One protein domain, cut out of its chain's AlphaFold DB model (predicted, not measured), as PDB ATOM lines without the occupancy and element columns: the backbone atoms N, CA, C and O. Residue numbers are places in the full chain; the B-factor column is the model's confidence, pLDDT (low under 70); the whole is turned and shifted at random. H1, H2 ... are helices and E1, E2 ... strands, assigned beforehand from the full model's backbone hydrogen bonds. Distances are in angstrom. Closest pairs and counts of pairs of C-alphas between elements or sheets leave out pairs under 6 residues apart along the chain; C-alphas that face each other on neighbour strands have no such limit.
ATOM      1  N   LEU A   8      20.231  35.691  23.449       81.38
ATOM      2  CA  LEU A   8      21.502  35.229  24.000       81.38
ATOM      3  C   LEU A   8      22.038  34.134  23.081       81.38
ATOM      4  O   LEU A   8      21.473  33.046  23.004       81.38
ATOM      5  N   ASN A   9      23.131  34.427  22.381       80.88
ATOM      6  CA  ASN A   9      23.833  33.479  21.529       80.88
ATOM      7  C   ASN A   9      25.258  33.248  22.066       80.88
ATOM      8  O   ASN A   9      26.170  34.014  21.744       80.88
ATOM      9  N   PRO A  10      25.474  32.187  22.865       80.00
ATOM     10  CA  PRO A  10      26.785  31.873  23.434       80.00
ATOM     11  C   PRO A  10      27.842  31.525  22.383       80.00
ATOM     12  O   PRO A  10      29.012  31.851  22.566       80.00
ATOM     13  N   ALA A  11      27.441  30.900  21.271       83.25
ATOM     14  CA  ALA A  11      28.358  30.504  20.202       83.25
ATOM     15  C   ALA A  11      28.936  31.719  19.462       83.25
ATOM     16  O   ALA A  11      30.113  31.727  19.113       83.25
ATOM     17  N   LEU A  12      28.121  32.761  19.272       83.69
ATOM     18  CA  LEU A  12      28.534  34.031  18.669       83.69
ATOM     19  C   LEU A  12      28.999  35.067  19.698       83.69
ATOM     20  O   LEU A  12      29.351  36.179  19.315       83.69
ATOM     21  N   LYS A  13      28.988  34.719  20.994       87.31
ATOM     22  CA  LYS A  13      29.204  35.650  22.109       87.31
ATOM     23  C   LYS A  13      28.397  36.936  21.929       87.31
ATOM     24  O   LYS A  13      28.939  38.034  22.011       87.31
ATOM     25  N   LEU A  14      27.103  36.800  21.660       86.25
ATOM     26  CA  LEU A  14      26.225  37.929  21.380       86.25
ATOM     27  C   LEU A  14      25.029  37.941  22.330       86.25
ATOM     28  O   LEU A  14      24.411  36.910  22.589       86.25
ATOM     29  N   ILE A  15      24.728  39.121  22.855       89.69
ATOM     30  CA  ILE A  15      23.571  39.407  23.699       89.69
ATOM     31  C   ILE A  15      22.801  40.522  23.019       89.69
ATOM     32  O   ILE A  15      23.404  41.503  22.591       89.69
ATOM     33  N   GLY A  16      21.489  40.390  22.906       88.25
ATOM     34  CA  GLY A  16      20.666  41.404  22.281       88.25
ATOM     35  C   GLY A  16      19.346  41.644  22.980       88.25
ATOM     36  O   GLY A  16      18.821  40.789  23.688       88.25
ATOM     37  N   ASP A  17      18.835  42.843  22.762       89.25
ATOM     38  CA  ASP A  17      17.581  43.348  23.309       89.25
ATOM     39  C   ASP A  17      16.806  44.005  22.162       89.25
ATOM     40  O   ASP A  17      17.406  44.676  21.312       89.25
ATOM     41  N   THR A  18      15.493  43.781  22.095       89.62
ATOM     42  CA  THR A  18      14.637  44.302  21.025       89.62
ATOM     43  C   THR A  18      13.656  45.314  21.591       89.62
ATOM     44  O   THR A  18      12.826  45.006  22.442       89.62
ATOM     45  N   LYS A  19      13.705  46.551  21.093       87.19
ATOM     46  CA  LYS A  19      12.821  47.632  21.539       87.19
ATOM     47  C   LYS A  19      11.923  48.106  20.401       87.19
ATOM     48  O   LYS A  19      12.394  48.615  19.389       87.19
ATOM     49  N   ASN A  20      10.612  48.008  20.611       88.38
ATOM     50  CA  ASN A  20       9.603  48.567  19.709       88.38
ATOM     51  C   ASN A  20       8.959  49.813  20.332       88.38
ATOM     52  O   ASN A  20       7.829  49.776  20.814       88.38
ATOM     53  N   VAL A  21       9.714  50.909  20.399       88.38
ATOM     54  CA  VAL A  21       9.259  52.181  20.986       88.38
ATOM     55  C   VAL A  21       9.523  53.338  20.031       88.38
ATOM     56  O   VAL A  21      10.450  53.274  19.230       88.38
ATOM     57  N   GLN A  22       8.746  54.418  20.114       91.31
ATOM     58  CA  GLN A  22       8.971  55.602  19.270       91.31
ATOM     59  C   GLN A  22      10.229  56.382  19.659       91.31
ATOM     60  O   GLN A  22      10.903  56.941  18.800       91.31
ATOM     61  N   TYR A  23      10.560  56.408  20.948       92.62
ATOM     62  CA  TYR A  23      11.758  57.060  21.459       92.62
ATOM     63  C   TYR A  23      12.427  56.163  22.491       92.62
ATOM     64  O   TYR A  23      11.769  55.691  23.420       92.62
ATOM     65  N   LEU A  24      13.727  55.938  22.331       93.06
ATOM     66  CA  LEU A  24      14.524  55.136  23.247       93.06
ATOM     67  C   LEU A  24      15.648  55.983  23.838       93.06
ATOM     68  O   LEU A  24      16.566  56.420  23.140       93.06
ATOM     69  N   SER A  25      15.571  56.192  25.148       93.94
ATOM     70  CA  SER A  25      16.640  56.778  25.948       93.94
ATOM     71  C   SER A  25      17.516  55.699  26.578       93.94
ATOM     72  O   SER A  25      17.188  54.511  26.577       93.94
ATOM     73  N   MET A  26      18.646  56.127  27.143       93.00
ATOM     74  CA  MET A  26      19.482  55.245  27.944       93.00
ATOM     75  C   MET A  26      18.734  54.857  29.220       93.00
ATOM     76  O   MET A  26      18.487  55.708  30.076       93.00
ATOM     77  N   THR A  27      18.377  53.582  29.343       90.94
ATOM     78  CA  THR A  27      17.705  53.040  30.527       90.94
ATOM     79  C   THR A  27      18.698  52.270  31.400       90.94
ATOM     80  O   THR A  27      19.682  51.744  30.876       90.94
ATOM     81  N   PRO A  28      18.443  52.143  32.716       89.94
ATOM     82  CA  PRO A  28      19.263  51.300  33.587       89.94
ATOM     83  C   PRO A  28      19.367  49.853  33.086       89.94
ATOM     84  O   PRO A  28      20.448  49.287  33.072       89.94
ATOM     85  N   GLN A  29      18.274  49.295  32.553       86.56
ATOM     86  CA  GLN A  29      18.273  47.949  31.969       86.56
ATOM     87  C   GLN A  29      19.242  47.824  30.780       86.56
ATOM     88  O   GLN A  29      19.972  46.841  30.683       86.56
ATOM     89  N   LEU A  30      19.265  48.811  29.876       89.19
ATOM     90  CA  LEU A  30      20.212  48.811  28.758       89.19
ATOM     91  C   LEU A  30      21.656  48.908  29.254       89.19
ATOM     92  O   LEU A  30      22.524  48.210  28.737       89.19
ATOM     93  N   GLN A  31      21.912  49.734  30.270       90.69
ATOM     94  CA  GLN A  31      23.233  49.826  30.891       90.69
ATOM     95  C   GLN A  31      23.659  48.489  31.504       90.69
ATOM     96  O   GLN A  31      24.791  48.066  31.282       90.69
ATOM     97  N   ASP A  32      22.750  47.800  32.194       90.25
ATOM     98  CA  ASP A  32      23.016  46.493  32.793       90.25
ATOM     99  C   ASP A  32      23.354  45.442  31.728       90.25
ATOM    100  O   ASP A  32      24.295  44.671  31.903       90.25
ATOM    101  N   PHE A  33      22.652  45.429  30.589       88.88
ATOM    102  CA  PHE A  33      22.972  44.508  29.495       88.88
ATOM    103  C   PHE A  33      24.302  44.824  28.814       88.88
ATOM    104  O   PHE A  33      25.064  43.901  28.518       88.88
ATOM    105  N   ILE A  34      24.610  46.104  28.594       89.75
ATOM    106  CA  ILE A  34      25.906  46.530  28.049       89.75
ATOM    107  C   ILE A  34      27.029  46.113  29.007       89.75
ATOM    108  O   ILE A  34      28.016  45.518  28.573       89.75
ATOM    109  N   ALA A  35      26.863  46.370  30.306       90.69
ATOM    110  CA  ALA A  35      27.833  46.007  31.332       90.69
ATOM    111  C   ALA A  35      28.012  44.488  31.427       90.69
ATOM    112  O   ALA A  35      29.142  44.002  31.445       90.69
ATOM    113  N   TYR A  36      26.918  43.726  31.418       89.38
ATOM    114  CA  TYR A  36      26.959  42.268  31.435       89.38
ATOM    115  C   TYR A  36      27.670  41.708  30.199       89.38
ATOM    116  O   TYR A  36      28.531  40.837  30.322       89.38
ATOM    117  N   ALA A  37      27.373  42.245  29.012       89.56
ATOM    118  CA  ALA A  37      28.044  41.841  27.786       89.56
ATOM    119  C   ALA A  37      29.555  42.105  27.872       89.56
ATOM    120  O   ALA A  37      30.346  41.197  27.633       89.56
ATOM    121  N   GLN A  38      29.965  43.293  28.324       89.69
ATOM    122  CA  GLN A  38      31.379  43.628  28.519       89.69
ATOM    123  C   GLN A  38      32.072  42.708  29.532       89.69
ATOM    124  O   GLN A  38      33.145  42.182  29.241       89.69
ATOM    125  N   GLN A  39      31.455  42.470  30.693       91.62
ATOM    126  CA  GLN A  39      32.007  41.612  31.748       91.62
ATOM    127  C   GLN A  39      32.202  40.167  31.286       91.62
ATOM    128  O   GLN A  39      33.188  39.526  31.644       91.62
ATOM    129  N   MET A  40      31.275  39.658  30.479       88.94
ATOM    130  CA  MET A  40      31.292  38.276  30.008       88.94
ATOM    131  C   MET A  40      32.058  38.100  28.683       88.94
ATOM    132  O   MET A  40      32.190  36.976  28.195       88.94
ATOM    133  N   GLY A  41      32.557  39.185  28.080       89.69
ATOM    134  CA  GLY A  41      33.230  39.165  26.778       89.69
ATOM    135  C   GLY A  41      32.288  38.916  25.593       89.69
ATOM    136  O   GLY A  41      32.708  38.338  24.589       89.69
ATOM    137  N   TYR A  42      31.023  39.311  25.729       90.06
ATOM    138  CA  TYR A  42      29.999  39.283  24.691       90.06
ATOM    139  C   TYR A  42      29.875  40.653  24.011       90.06
ATOM    140  O   TYR A  42      30.185  41.698  24.581       90.06
ATOM    141  N   GLN A  43      29.371  40.653  22.785       89.81
ATOM    142  CA  GLN A  43      28.911  41.845  22.088       89.81
ATOM    143  C   GLN A  43      27.451  42.117  22.444       89.81
ATOM    144  O   GLN A  43      26.632  41.198  22.441       89.81
ATOM    145  N   PHE A  44      27.123  43.378  22.721       91.31
ATOM    146  CA  PHE A  44      25.739  43.815  22.882       91.31
ATOM    147  C   PHE A  44      25.181  44.320  21.544       91.31
ATOM    148  O   PHE A  44      25.825  45.132  20.877       91.31
ATOM    149  N   GLN A  45      23.995  43.847  21.165       91.81
ATOM    150  CA  GLN A  45      23.278  44.224  19.949       91.81
ATOM    151  C   GLN A  45      21.885  44.747  20.301       91.81
ATOM    152  O   GLN A  45      21.050  44.020  20.834       91.81
ATOM    153  N   LEU A  46      21.595  45.990  19.937       92.31
ATOM    154  CA  LEU A  46      20.275  46.575  20.147       92.31
ATOM    155  C   LEU A  46      19.477  46.524  18.846       92.31
ATOM    156  O   LEU A  46      19.908  47.092  17.846       92.31
ATOM    157  N   THR A  47      18.315  45.874  18.859       91.62
ATOM    158  CA  THR A  47      17.400  45.854  17.710       91.62
ATOM    159  C   THR A  47      16.253  46.830  17.960       91.62
ATOM    160  O   THR A  47      15.588  46.747  18.990       91.62
ATOM    161  N   VAL A  48      16.013  47.769  17.046       91.62
ATOM    162  CA  VAL A  48      14.962  48.795  17.179       91.62
ATOM    163  C   VAL A  48      14.052  48.846  15.961       91.62
ATOM    164  O   VAL A  48      14.446  48.435  14.870       91.62
ATOM    165  N   SER A  49      12.846  49.387  16.140       89.88
ATOM    166  CA  SER A  49      11.959  49.704  15.019       89.88
ATOM    167  C   SER A  49      12.570  50.791  14.128       89.88
ATOM    168  O   SER A  49      13.241  51.704  14.611       89.88
ATOM    169  N   ALA A  50      12.284  50.752  12.825       88.06
ATOM    170  CA  ALA A  50      12.660  51.807  11.875       88.06
ATOM    171  C   ALA A  50      12.140  53.201  12.255       88.06
ATOM    172  O   ALA A  50      12.738  54.207  11.884       88.06
ATOM    173  N   ASN A  51      11.055  53.257  13.028       89.81
ATOM    174  CA  ASN A  51      10.463  54.507  13.498       89.81
ATOM    175  C   ASN A  51      10.988  54.936  14.881       89.81
ATOM    176  O   ASN A  51      10.508  55.923  15.439       89.81
ATOM    177  N   THR A  52      11.936  54.197  15.465       91.88
ATOM    178  CA  THR A  52      12.513  54.528  16.768       91.88
ATOM    179  C   THR A  52      13.535  55.650  16.633       91.88
ATOM    180  O   THR A  52      14.545  55.528  15.946       91.88
ATOM    181  N   THR A  53      13.320  56.728  17.377       93.75
ATOM    182  CA  THR A  53      14.319  57.775  17.594       93.75
ATOM    183  C   THR A  53      15.190  57.405  18.792       93.75
ATOM    184  O   THR A  53      14.690  57.201  19.898       93.75
ATOM    185  N   LEU A  54      16.500  57.317  18.581       93.06
ATOM    186  CA  LEU A  54      17.467  56.992  19.628       93.06
ATOM    187  C   LEU A  54      18.046  58.265  20.233       93.06
ATOM    188  O   LEU A  54      18.409  59.195  19.512       93.06
ATOM    189  N   SER A  55      18.178  58.298  21.558       93.94
ATOM    190  CA  SER A  55      18.913  59.381  22.204       93.94
ATOM    191  C   SER A  55      20.410  59.287  21.897       93.94
ATOM    192  O   SER A  55      20.959  58.197  21.707       93.94
ATOM    193  N   SER A  56      21.107  60.425  21.927       92.06
ATOM    194  CA  SER A  56      22.558  60.481  21.698       92.06
ATOM    195  C   SER A  56      23.337  59.572  22.654       92.06
ATOM    196  O   SER A  56      24.337  58.974  22.273       92.06
ATOM    197  N   SER A  57      22.860  59.413  23.893       92.00
ATOM    198  CA  SER A  57      23.457  58.500  24.873       92.00
ATOM    199  C   SER A  57      23.398  57.038  24.426       92.00
ATOM    200  O   SER A  57      24.360  56.310  24.649       92.00
ATOM    201  N   VAL A  58      22.297  56.607  23.799       91.19
ATOM    202  CA  VAL A  58      22.155  55.236  23.279       91.19
ATOM    203  C   VAL A  58      23.098  55.021  22.100       91.19
ATOM    204  O   VAL A  58      23.842  54.046  22.098       91.19
ATOM    205  N   ILE A  59      23.130  55.968  21.159       89.44
ATOM    206  CA  ILE A  59      24.002  55.916  19.974       89.44
ATOM    207  C   ILE A  59      25.482  55.827  20.380       89.44
ATOM    208  O   ILE A  59      26.236  55.055  19.798       89.44
ATOM    209  N   ASN A  60      25.896  56.576  21.404       91.25
ATOM    210  CA  ASN A  60      27.289  56.593  21.854       91.25
ATOM    211  C   ASN A  60      27.703  55.332  22.627       91.25
ATOM    212  O   ASN A  60      28.878  54.973  22.622       91.25
ATOM    213  N   ALA A  61      26.773  54.690  23.337       88.62
ATOM    214  CA  ALA A  61      27.085  53.541  24.185       88.62
ATOM    215  C   ALA A  61      26.909  52.192  23.477       88.62
ATOM    216  O   ALA A  61      27.502  51.202  23.902       88.62
ATOM    217  N   VAL A  62      26.086  52.136  22.426       89.25
ATOM    218  CA  VAL A  62      25.780  50.902  21.701       89.25
ATOM    219  C   VAL A  62      26.386  50.965  20.299       89.25
ATOM    220  O   VAL A  62      25.798  51.573  19.409       89.25
ATOM    221  N   PRO A  63      27.539  50.313  20.064       84.31
ATOM    222  CA  PRO A  63      28.195  50.346  18.758       84.31
ATOM    223  C   PRO A  63      27.449  49.534  17.689       84.31
ATOM    224  O   PRO A  63      27.585  49.819  16.504       84.31
ATOM    225  N   ASN A  64      26.656  48.536  18.095       86.62
ATOM    226  CA  ASN A  64      25.919  47.650  17.195       86.62
ATOM    227  C   ASN A  64      24.407  47.844  17.358       86.62
ATOM    228  O   ASN A  64      23.770  47.203  18.199       86.62
ATOM    229  N   ILE A  65      23.839  48.721  16.530       87.81
ATOM    230  CA  ILE A  65      22.395  48.965  16.454       87.81
ATOM    231  C   ILE A  65      21.873  48.378  15.145       87.81
ATOM    232  O   ILE A  65      22.328  48.748  14.063       87.81
ATOM    233  N   ILE A  66      20.895  47.482  15.245       88.56
ATOM    234  CA  ILE A  66      20.170  46.933  14.103       88.56
ATOM    235  C   ILE A  66      18.797  47.590  14.042       88.56
ATOM    236  O   ILE A  66      18.013  47.527  14.984       88.56
ATOM    237  N   VAL A  67      18.488  48.193  12.903       86.69
ATOM    238  CA  VAL A  67      17.153  48.717  12.626       86.69
ATOM    239  C   VAL A  67      16.364  47.647  11.878       86.69
ATOM    240  O   VAL A  67      16.791  47.193  10.818       86.69
ATOM    241  N   GLN A  68      15.220  47.236  12.420       83.12
ATOM    242  CA  GLN A  68      14.285  46.320  11.769       83.12
ATOM    243  C   GLN A  68      12.918  46.975  11.584       83.12
ATOM    244  O   GLN A  68      12.448  47.751  12.415       83.12
ATOM    245  N   GLN A  69      12.249  46.629  10.486       69.94
ATOM    246  CA  GLN A  69      10.809  46.827  10.382       69.94
ATOM    247  C   GLN A  69      10.140  45.780  11.270       69.94
ATOM    248  O   GLN A  69       9.949  44.636  10.866       69.94
TER     249      GLN A  69
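This is residues 8 to 69 of the 71 residues of the protein "Tox-REase-7 domain-containing protein" of Pedosphaera parvula (strain Ellin514) (UniProt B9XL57). What shape do these atoms make? A small sheet of three parallel strands, in the order E1 E2 E3, is covered over E1 and E2 by the helix H1, which runs along them; the short helix H2 sits near H1, and the sheet's other face is bare of named helices. What is it built of? The printed part has 62 residues, with two named helices and three named strands that follow each other along the chain as E1 H1 E2 H2 E3; 36 residues are in named elements, and the class is mixed, helices and strands. How large is it? It is compact and rounded, with a radius of gyration of the C-alphas of 11.2 A and spans of 30 by 22 by 16 A.

How are the strands joined? E2, residues 43 to 49, is parallel to E1, residues 14 to 19, at 21 degrees, with N 15 and O 43 at 2.8 A. E2 is also parallel to E3, residues 65 to 68, at 34 degrees, with N 66 and O 46 at 2.8 A. Where are the helices? H1, residues 28 to 40, is on the sheet at a height of 9.2 A, and its closest C-alphas to E2 are those of Ala 37 and Gln 43, 5.8 A apart. H2, residues 56 to 61, is only just not on the sheet, with 4 pairs of C-alphas within 10 A, and is near H1, with 5 such pairs; in both helices every O i to N i+4 pair is within hydrogen-bond range. Which units follow? E1, H1, E2 and E2, H2, E3 are strand-helix-strand units, two parallel neighbour strands with a helix between, each with a right-handed crossover.

Where does E1 begin? C-alpha 14 is at (26.225, 37.929, 21.380). How long are the elements? H1 measures 18.1 A, E2 20.0 A, E1 16.5 A, E3 9.7 A and H2 8.7 A. Where does E3 end? C-alpha 68 is at (14.285, 46.320, 11.769).

Are there cuts or long links? The printed part, residues 8 to 69, has no cut and no long link. Where is confidence low? Residue 69 is under 70 in pLDDT, and the mean of the printed part is 88.9.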